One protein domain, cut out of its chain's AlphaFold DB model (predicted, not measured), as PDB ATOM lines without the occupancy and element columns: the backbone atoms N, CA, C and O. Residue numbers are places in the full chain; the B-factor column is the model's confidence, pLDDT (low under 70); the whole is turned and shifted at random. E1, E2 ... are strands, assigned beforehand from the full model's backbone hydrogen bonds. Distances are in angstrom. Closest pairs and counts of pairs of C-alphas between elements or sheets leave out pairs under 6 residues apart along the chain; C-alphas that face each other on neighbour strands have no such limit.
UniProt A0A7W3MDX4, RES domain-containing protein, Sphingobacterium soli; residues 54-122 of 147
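Overview. This is residues 54 to 122 of the 147 residues of the protein "RES domain-containing protein" of Sphingobacterium soli (UniProt A0A7W3MDX4). Two separate strand hairpins, a long bent one of E1 and E2 and a short one of E3 and E4, point away from each other like two arms, while residues 105 to 122, with no named element, fold back from E4. The 69 printed residues hold no named helix and four strands, E1 to E4 along the chain, in two antiparallel sheets, E1 - E2 and E3 - E4. The class is all strand; the whole is extended, with a radius of gyration of the C-alphas of 19.9 A and spans of 62 by 32 by 18 A.

Arrangement. Look first at the hairpin of E1, residues 58 to 68, and E2, residues 71 to 82, antiparallel at 162 degrees: N 61 and O 79 are within hydrogen-bond range at 2.9 A. E2 bends by 59 degrees at residue 74. In the hairpin of E3, residues 89 to 94, and E4, residues 99 to 104, antiparallel at 151 degrees, find N 101 and O 92 at 2.8 A. E2 and E3 are apart.

Along the chain. Find C-alpha 58 at (20.919, 18.511, -45.828); E1 runs 28.9 A from there, and E2 32.5 A. E3 spans 14.9 A; E4 spans 15.8 A, ending at C-alpha 104, (35.691, 10.854, -58.238).

Size, cuts and confidence. The C-alphas farthest apart, of Glu 70 and Met 97, are 62.5 A apart. The printed part has no cut; no link is long. Residues 84 to 93 and 102 to 109 have pLDDT under 70.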
ATOM      1  N   LYS A  54      17.542  16.157 -58.010       87.56
ATOM      2  CA  LYS A  54      18.327  17.199 -57.354       87.56
ATOM      3  C   LYS A  54      18.747  16.686 -55.973       87.56
ATOM      4  O   LYS A  54      17.868  16.344 -55.182       87.56
ATOM      5  N   PRO A  55      20.055  16.649 -55.663       83.75
ATOM      6  CA  PRO A  55      20.511  16.246 -54.343       83.75
ATOM      7  C   PRO A  55      19.860  17.107 -53.265       83.75
ATOM      8  O   PRO A  55      19.819  18.335 -53.387       83.75
ATOM      9  N   TYR A  56      19.368  16.459 -52.213       85.50
ATOM     10  CA  TYR A  56      18.901  17.176 -51.041       85.50
ATOM     11  C   TYR A  56      20.119  17.749 -50.289       85.50
ATOM     12  O   TYR A  56      21.110  17.028 -50.108       85.50
ATOM     13  N   PRO A  57      20.108  19.049 -49.936       82.12
ATOM     14  CA  PRO A  57      21.300  19.744 -49.452       82.12
ATOM     15  C   PRO A  57      21.669  19.397 -48.003       82.12
ATOM     16  O   PRO A  57      22.810  19.629 -47.601       82.12
ATOM     17  N   TRP A  58      20.734  18.838 -47.237       84.75
ATOM     18  CA  TRP A  58      20.919  18.511 -45.828       84.75
ATOM     19  C   TRP A  58      21.076  17.007 -45.627       84.75
ATOM     20  O   TRP A  58      20.511  16.191 -46.355       84.75
ATOM     21  N   GLU A  59      21.869  16.647 -44.633       85.38
ATOM     22  CA  GLU A  59      21.848  15.326 -44.027       85.38
ATOM     23  C   GLU A  59      20.747  15.321 -42.964       85.38
ATOM     24  O   GLU A  59      20.653  16.257 -42.171       85.38
ATOM     25  N   LEU A  60      19.880  14.311 -42.993       86.94
ATOM     26  CA  LEU A  60      18.712  14.243 -42.122       86.94
ATOM     27  C   LEU A  60      18.957  13.242 -41.000       86.94
ATOM     28  O   LEU A  60      19.285  12.086 -41.261       86.94
ATOM     29  N   ASP A  61      18.758  13.694 -39.771       87.69
ATOM     30  CA  ASP A  61      18.677  12.854 -38.583       87.69
ATOM     31  C   ASP A  61      17.208  12.809 -38.150       87.69
ATOM     32  O   ASP A  61      16.596  13.858 -37.939       87.69
ATOM     33  N   VAL A  62      16.609  11.620 -38.125       89.69
ATOM     34  CA  VAL A  62      15.157  11.454 -37.974       89.69
ATOM     35  C   VAL A  62      14.867  10.637 -36.727       89.69
ATOM     36  O   VAL A  62      15.313   9.497 -36.613       89.69
ATOM     37  N   SER A  63      14.066  11.202 -35.829       89.56
ATOM     38  CA  SER A  63      13.467  10.497 -34.699       89.56
ATOM     39  C   SER A  63      11.974  10.311 -34.946       89.56
ATOM     40  O   SER A  63      11.294  11.243 -35.375       89.56
ATOM     41  N   LEU A  64      11.468   9.102 -34.701       90.00
ATOM     42  CA  LEU A  64      10.053   8.754 -34.896       90.00
ATOM     43  C   LEU A  64       9.267   8.692 -33.581       90.00
ATOM     44  O   LEU A  64       8.051   8.531 -33.594       90.00
ATOM     45  N   GLY A  65       9.959   8.777 -32.455       89.00
ATOM     46  CA  GLY A  65       9.377   8.683 -31.131       89.00
ATOM     47  C   GLY A  65      10.445   8.537 -30.069       89.00
ATOM     48  O   GLY A  65      11.639   8.437 -30.368       89.00
ATOM     49  N   ALA A  66      10.004   8.532 -28.823       87.56
ATOM     50  CA  ALA A  66      10.869   8.382 -27.670       87.56
ATOM     51  C   ALA A  66      10.214   7.461 -26.640       87.56
ATOM     52  O   ALA A  66       8.991   7.365 -26.548       87.56
ATOM     53  N   TYR A  67      11.050   6.780 -25.860       87.12
ATOM     54  CA  TYR A  67      10.589   6.095 -24.659       87.12
ATOM     55  C   TYR A  67      10.461   7.109 -23.526       87.12
ATOM     56  O   TYR A  67      11.438   7.773 -23.176       87.12
ATOM     57  N   THR A  68       9.265   7.200 -22.961       87.38
ATOM     58  CA  THR A  68       8.949   7.935 -21.738       87.38
ATOM     59  C   THR A  68       8.775   6.951 -20.580       87.38
ATOM     60  O   THR A  68       8.805   5.729 -20.766       87.38
ATOM     61  N   ASP A  69       8.566   7.475 -19.374       88.88
ATOM     62  CA  ASP A  69       8.262   6.661 -18.192       88.88
ATOM     63  C   ASP A  69       6.927   5.891 -18.328       88.88
ATOM     64  O   ASP A  69       6.688   4.935 -17.589       88.88
ATOM     65  N   GLU A  70       6.077   6.272 -19.291       86.06
ATOM     66  CA  GLU A  70       4.782   5.643 -19.585       86.06
ATOM     67  C   GLU A  70       4.826   4.678 -20.788       86.06
ATOM     68  O   GLU A  70       3.874   3.927 -21.014       86.06
ATOM     69  N   GLY A  71       5.937   4.630 -21.532       88.56
ATOM     70  CA  GLY A  71       6.135   3.711 -22.656       88.56
ATOM     71  C   GLY A  71       6.650   4.390 -23.925       88.56
ATOM     72  O   GLY A  71       7.248   5.457 -23.885       88.56
ATOM     73  N   TRP A  72       6.481   3.734 -25.076       86.06
ATOM     74  CA  TRP A  72       6.839   4.328 -26.368       86.06
ATOM     75  C   TRP A  72       5.781   5.346 -26.795       86.06
ATOM     76  O   TRP A  72       4.619   4.983 -26.992       86.06
ATOM     77  N   GLU A  73       6.200   6.589 -27.011       89.94
ATOM     78  CA  GLU A  73       5.351   7.664 -27.516       89.94
ATOM     79  C   GLU A  73       5.815   8.134 -28.896       89.94
ATOM     80  O   GLU A  73       7.012   8.230 -29.186       89.94
ATOM     81  N   TRP A  74       4.846   8.426 -29.768       88.06
ATOM     82  CA  TRP A  74       5.108   8.967 -31.099       88.06
ATOM     83  C   TRP A  74       5.468  10.445 -31.000       88.06
ATOM     84  O   TRP A  74       4.645  11.261 -30.590       88.06
ATOM     85  N   ASP A  75       6.676  10.781 -31.431       88.50
ATOM     86  CA  ASP A  75       7.185  12.147 -31.429       88.50
ATOM     87  C   ASP A  75       8.177  12.323 -32.583       88.50
ATOM     88  O   ASP A  75       9.280  11.768 -32.589       88.50
ATOM     89  N   TYR A  76       7.735  13.036 -33.617       88.31
ATOM     90  CA  TYR A  76       8.414  13.093 -34.904       88.31
ATOM     91  C   TYR A  76       9.320  14.311 -34.998       88.31
ATOM     92  O   TYR A  76       8.845  15.440 -35.112       88.31
ATOM     93  N   HIS A  77      10.626  14.067 -35.058       87.06
ATOM     94  CA  HIS A  77      11.631  15.117 -35.194       87.06
ATOM     95  C   HIS A  77      12.533  14.855 -36.387       87.06
ATOM     96  O   HIS A  77      13.028  13.747 -36.580       87.06
ATOM     97  N   VAL A  78      12.779  15.902 -37.169       87.81
ATOM     98  CA  VAL A  78      13.759  15.891 -38.255       87.81
ATOM     99  C   VAL A  78      14.770  16.985 -37.975       87.81
ATOM    100  O   VAL A  78      14.415  18.159 -37.875       87.81
ATOM    101  N   LEU A  79      16.034  16.601 -37.857       87.50
ATOM    102  CA  LEU A  79      17.137  17.518 -37.653       87.50
ATOM    103  C   LEU A  79      17.997  17.569 -38.917       87.50
ATOM    104  O   LEU A  79      18.596  16.580 -39.343       87.50
ATOM    105  N   GLU A  80      18.041  18.753 -39.520       88.88
ATOM    106  CA  GLU A  80      18.804  19.032 -40.731       88.88
ATOM    107  C   GLU A  80      20.240  19.425 -40.364       88.88
ATOM    108  O   GLU A  80      20.496  20.481 -39.782       88.88
ATOM    109  N   LYS A  81      21.206  18.577 -40.717       87.94
ATOM    110  CA  LYS A  81      22.637  18.874 -40.602       87.94
ATOM    111  C   LYS A  81      23.166  19.284 -41.966       87.94
ATOM    112  O   LYS A  81      22.778  18.744 -43.003       87.94
ATOM    113  N   LYS A  82      24.081  20.254 -42.000       80.62
ATOM    114  CA  LYS A  82      24.738  20.638 -43.255       80.62
ATOM    115  C   LYS A  82      25.521  19.442 -43.783       80.62
ATOM    116  O   LYS A  82      26.434  18.962 -43.116       80.62
ATOM    117  N   ARG A  83      25.175  18.979 -44.983       71.56
ATOM    118  CA  ARG A  83      25.871  17.860 -45.611       71.56
ATOM    119  C   ARG A  83      27.305  18.277 -45.923       71.56
ATOM    120  O   ARG A  83      27.528  19.204 -46.705       71.56
ATOM    121  N   ASN A  84      28.277  17.578 -45.346       66.00
ATOM    122  CA  ASN A  84      29.667  17.710 -45.764       66.00
ATOM    123  C   ASN A  84      29.793  17.067 -47.149       66.00
ATOM    124  O   ASN A  84      29.722  15.847 -47.291       66.00
ATOM    125  N   SER A  85      29.912  17.887 -48.194       59.50
ATOM    126  CA  SER A  85      30.124  17.420 -49.564       59.50
ATOM    127  C   SER A  85      31.569  16.954 -49.737       59.50
ATOM    128  O   SER A  85      32.365  17.578 -50.438       59.50
ATOM    129  N   THR A  86      31.950  15.874 -49.068       57.81
ATOM    130  CA  THR A  86      33.195  15.194 -49.405       57.81
ATOM    131  C   THR A  86      32.912  14.420 -50.684       57.81
ATOM    132  O   THR A  86      32.065  13.524 -50.687       57.81
ATOM    133  N   ALA A  87      33.551  14.798 -51.795       57.75
ATOM    134  CA  ALA A  87      33.471  14.024 -53.026       57.75
ATOM    135  C   ALA A  87      33.828  12.574 -52.684       57.75
ATOM    136  O   ALA A  87      34.917  12.307 -52.177       57.75
ATOM    137  N   VAL A  88      32.891  11.645 -52.889       57.12
ATOM    138  CA  VAL A  88      33.146  10.229 -52.626       57.12
ATOM    139  C   VAL A  88      34.165   9.779 -53.666       57.12
ATOM    140  O   VAL A  88      33.829   9.567 -54.833       57.12
ATOM    141  N   VAL A  89      35.428   9.712 -53.256       59.16
ATOM    142  CA  VAL A  89      36.498   9.102 -54.035       59.16
ATOM    143  C   VAL A  89      36.413   7.613 -53.764       59.16
ATOM    144  O   VAL A  89      36.702   7.163 -52.657       59.16
ATOM    145  N   ARG A  90      35.964   6.845 -54.754       60.62
ATOM    146  CA  ARG A  90      36.061   5.390 -54.673       60.62
ATOM    147  C   ARG A  90      37.434   4.995 -55.208       60.62
ATOM    148  O   ARG A  90      37.743   5.288 -56.363       60.62
ATOM    149  N   GLN A  91      38.251   4.404 -54.343       67.88
ATOM    150  CA  GLN A  91      39.540   3.825 -54.706       67.88
ATOM    151  C   GLN A  91      39.314   2.368 -55.099       67.88
ATOM    152  O   GLN A  91      38.722   1.607 -54.333       67.88
ATOM    153  N   TYR A  92      39.777   1.999 -56.286       68.62
ATOM    154  CA  TYR A  92      39.828   0.614 -56.732       68.62
ATOM    155  C   TYR A  92      41.221   0.327 -57.279       68.62
ATOM    156  O   TYR A  92      41.787   1.161 -57.985       68.62
ATOM    157  N   TYR A  93      41.750  -0.848 -56.957       67.88
ATOM    158  CA  TYR A  93      42.968  -1.348 -57.579       67.88
ATOM    159  C   TYR A  93      42.623  -1.901 -58.964       67.88
ATOM    160  O   TYR A  93      41.670  -2.669 -59.095       67.88
ATOM    161  N   ASP A  94      43.350  -1.470 -59.992       75.88
ATOM    162  CA  ASP A  94      43.203  -1.986 -61.353       75.88
ATOM    163  C   ASP A  94      44.322  -2.997 -61.633       75.88
ATOM    164  O   ASP A  94      45.482  -2.614 -61.804       75.88
ATOM    165  N   ASP A  95      43.961  -4.281 -61.690       76.75
ATOM    166  CA  ASP A  95      44.893  -5.397 -61.905       76.75
ATOM    167  C   ASP A  95      45.596  -5.356 -63.278       76.75
ATOM    168  O   ASP A  95      46.667  -5.937 -63.442       76.75
ATOM    169  N   LEU A  96      45.019  -4.683 -64.282       77.19
ATOM    170  CA  LEU A  96      45.619  -4.553 -65.619       77.19
ATOM    171  C   LEU A  96      46.655  -3.428 -65.675       77.19
ATOM    172  O   LEU A  96      47.600  -3.497 -66.460       77.19
ATOM    173  N   MET A  97      46.454  -2.373 -64.886       80.31
ATOM    174  CA  MET A  97      47.312  -1.183 -64.860       80.31
ATOM    175  C   MET A  97      48.286  -1.156 -63.673       80.31
ATOM    176  O   MET A  97      49.089  -0.224 -63.596       80.31
ATOM    177  N   ASP A  98      48.192  -2.137 -62.769       86.12
ATOM    178  CA  ASP A  98      48.987  -2.294 -61.542       86.12
ATOM    179  C   ASP A  98      49.075  -0.999 -60.720       86.12
ATOM    180  O   ASP A  98      50.144  -0.522 -60.334       86.12
ATOM    181  N   ARG A  99      47.923  -0.343 -60.540       78.50
ATOM    182  CA  ARG A  99      47.841   0.942 -59.838       78.50
ATOM    183  C   ARG A  99      46.465   1.196 -59.245       78.50
ATOM    184  O   ARG A  99      45.444   0.740 -59.761       78.50
ATOM    185  N   ASP A 100      46.444   2.049 -58.229       83.25
ATOM    186  CA  ASP A 100      45.212   2.609 -57.692       83.25
ATOM    187  C   ASP A 100      44.561   3.580 -58.687       83.25
ATOM    188  O   ASP A 100      45.172   4.555 -59.141       83.25
ATOM    189  N   ILE A 101      43.288   3.337 -58.998       73.38
ATOM    190  CA  ILE A 101      42.440   4.258 -59.748       73.38
ATOM    191  C   ILE A 101      41.466   4.933 -58.787       73.38
ATOM    192  O   ILE A 101      40.689   4.296 -58.072       73.38
ATOM    193  N   PHE A 102      41.478   6.263 -58.821       68.31
ATOM    194  CA  PHE A 102      40.571   7.108 -58.057       68.31
ATOM    195  C   PHE A 102      39.419   7.566 -58.952       68.31
ATOM    196  O   PHE A 102      39.591   8.434 -59.814       68.31
ATOM    197  N   ILE A 103      38.225   7.011 -58.741       59.53
ATOM    198  CA  ILE A 103      37.010   7.481 -59.411       59.53
ATOM    199  C   ILE A 103      36.350   8.509 -58.496       59.53
ATOM    200  O   ILE A 103      35.740   8.176 -57.478       59.53
ATOM    201  N   THR A 104      36.474   9.783 -58.857       58.59
ATOM    202  CA  THR A 104      35.691  10.854 -58.238       58.59
ATOM    203  C   THR A 104      34.251  10.734 -58.732       58.59
ATOM    204  O   THR A 104      33.996  10.885 -59.925       58.59
ATOM    205  N   ALA A 105      33.296  10.501 -57.828       57.69
ATOM    206  CA  ALA A 105      31.871  10.395 -58.167       57.69
ATOM    207  C   ALA A 105      31.226  11.720 -58.650       57.69
ATOM    208  O   ALA A 105      30.014  11.794 -58.834       57.69
ATOM    209  N   ASP A 106      32.016  12.774 -58.877       52.91
ATOM    210  CA  ASP A 106      31.540  14.154 -58.981       52.91
ATOM    211  C   ASP A 106      31.643  14.741 -60.399       52.91
ATOM    212  O   ASP A 106      32.130  15.848 -60.627       52.91
ATOM    213  N   LYS A 107      31.222  13.965 -61.404       54.03
ATOM    214  CA  LYS A 107      31.130  14.433 -62.803       54.03
ATOM    215  C   LYS A 107      29.802  14.092 -63.473       54.03
ATOM    216  O   LYS A 107      29.726  14.033 -64.699       54.03
ATOM    217  N   GLU A 108      28.735  13.888 -62.706       64.81
ATOM    218  CA  GLU A 108      27.394  13.744 -63.277       64.81
ATOM    219  C   GLU A 108      26.917  15.117 -63.798       64.81
ATOM    220  O   GLU A 108      26.431  15.961 -63.041       64.81
ATOM    221  N   LYS A 109      27.101  15.371 -65.102       68.62
ATOM    222  CA  LYS A 109      26.821  16.668 -65.759       68.62
ATOM    223  C   LYS A 109      25.363  16.860 -66.193       68.62
ATOM    224  O   LYS A 109      25.005  17.940 -66.653       68.62
ATOM    225  N   ARG A 110      24.527  15.821 -66.096       79.81
ATOM    226  CA  ARG A 110      23.121  15.863 -66.537       79.81
ATOM    227  C   ARG A 110      22.325  16.863 -65.703       79.81
ATOM    228  O   ARG A 110      22.515  16.921 -64.497       79.81
ATOM    229  N   GLN A 111      21.425  17.630 -66.299       81.38
ATOM    230  CA  GLN A 111      20.567  18.530 -65.527       81.38
ATOM    231  C   GLN A 111      19.661  17.727 -64.582       81.38
ATOM    232  O   GLN A 111      19.130  16.687 -64.967       81.38
ATOM    233  N   SER A 112      19.491  18.195 -63.344       86.94
ATOM    234  CA  SER A 112      18.491  17.630 -62.434       86.94
ATOM    235  C   SER A 112      17.093  18.034 -62.894       86.94
ATOM    236  O   SER A 112      16.830  19.224 -63.065       86.94
ATOM    237  N   THR A 113      16.211  17.058 -63.083       90.50
ATOM    238  CA  THR A 113      14.839  17.241 -63.585       90.50
ATOM    239  C   THR A 113      13.779  16.992 -62.515       90.50
ATOM    240  O   THR A 113      12.649  17.442 -62.668       90.50
ATOM    241  N   LEU A 114      14.146  16.333 -61.411       90.88
ATOM    242  CA  LEU A 114      13.256  16.043 -60.287       90.88
ATOM    243  C   LEU A 114      13.767  16.694 -59.001       90.88
ATOM    244  O   LEU A 114      14.973  16.778 -58.772       90.88
ATOM    245  N   SER A 115      12.859  17.114 -58.127       90.19
ATOM    246  CA  SER A 115      13.172  17.582 -56.775       90.19
ATOM    247  C   SER A 115      12.104  17.116 -55.802       90.19
ATOM    248  O   SER A 115      10.936  17.022 -56.167       90.19
ATOM    249  N   ILE A 116      12.509  16.854 -54.562       87.94
ATOM    250  CA  ILE A 116      11.571  16.541 -53.488       87.94
ATOM    251  C   ILE A 116      10.797  17.800 -53.074       87.94
ATOM    252  O   ILE A 116      11.393  18.869 -52.931       87.94
ATOM    253  N   ASP A 117       9.488  17.660 -52.881       91.12
ATOM    254  CA  ASP A 117       8.651  18.673 -52.239       91.12
ATOM    255  C   ASP A 117       8.489  18.331 -50.756       91.12
ATOM    256  O   ASP A 117       7.685  17.473 -50.383       91.12
ATOM    257  N   THR A 118       9.262  19.008 -49.909       86.81
ATOM    258  CA  THR A 118       9.251  18.783 -48.461       86.81
ATOM    259  C   THR A 118       7.950  19.229 -47.801       86.81
ATOM    260  O   THR A 118       7.602  18.690 -46.756       86.81
ATOM    261  N   ALA A 119       7.199  20.156 -48.407       88.62
ATOM    262  CA  ALA A 119       5.931  20.631 -47.854       88.62
ATOM    263  C   ALA A 119       4.805  19.593 -47.985       88.62
ATOM    264  O   ALA A 119       3.824  19.638 -47.242       88.62
ATOM    265  N   SER A 120       4.943  18.645 -48.916       90.75
ATOM    266  CA  SER A 120       3.965  17.578 -49.147       90.75
ATOM    267  C   SER A 120       4.155  16.338 -48.267       90.75
ATOM    268  O   SER A 120       3.288  15.463 -48.262       90.75
ATOM    269  N   ILE A 121       5.267  16.239 -47.528       87.88
ATOM    270  CA  ILE A 121       5.591  15.048 -46.738       87.88
ATOM    271  C   ILE A 121       4.599  14.923 -45.579       87.88
ATOM    272  O   ILE A 121       4.383  15.864 -44.816       87.88
ATOM    273  N   ARG A 122       3.995  13.741 -45.440       87.69
ATOM    274  CA  ARG A 122       3.062  13.417 -44.358       87.69
ATOM    275  C   ARG A 122       3.390  12.063 -43.759       87.69
ATOM    276  O   ARG A 122       3.808  11.148 -44.465       87.69
TER     277      ARG A 122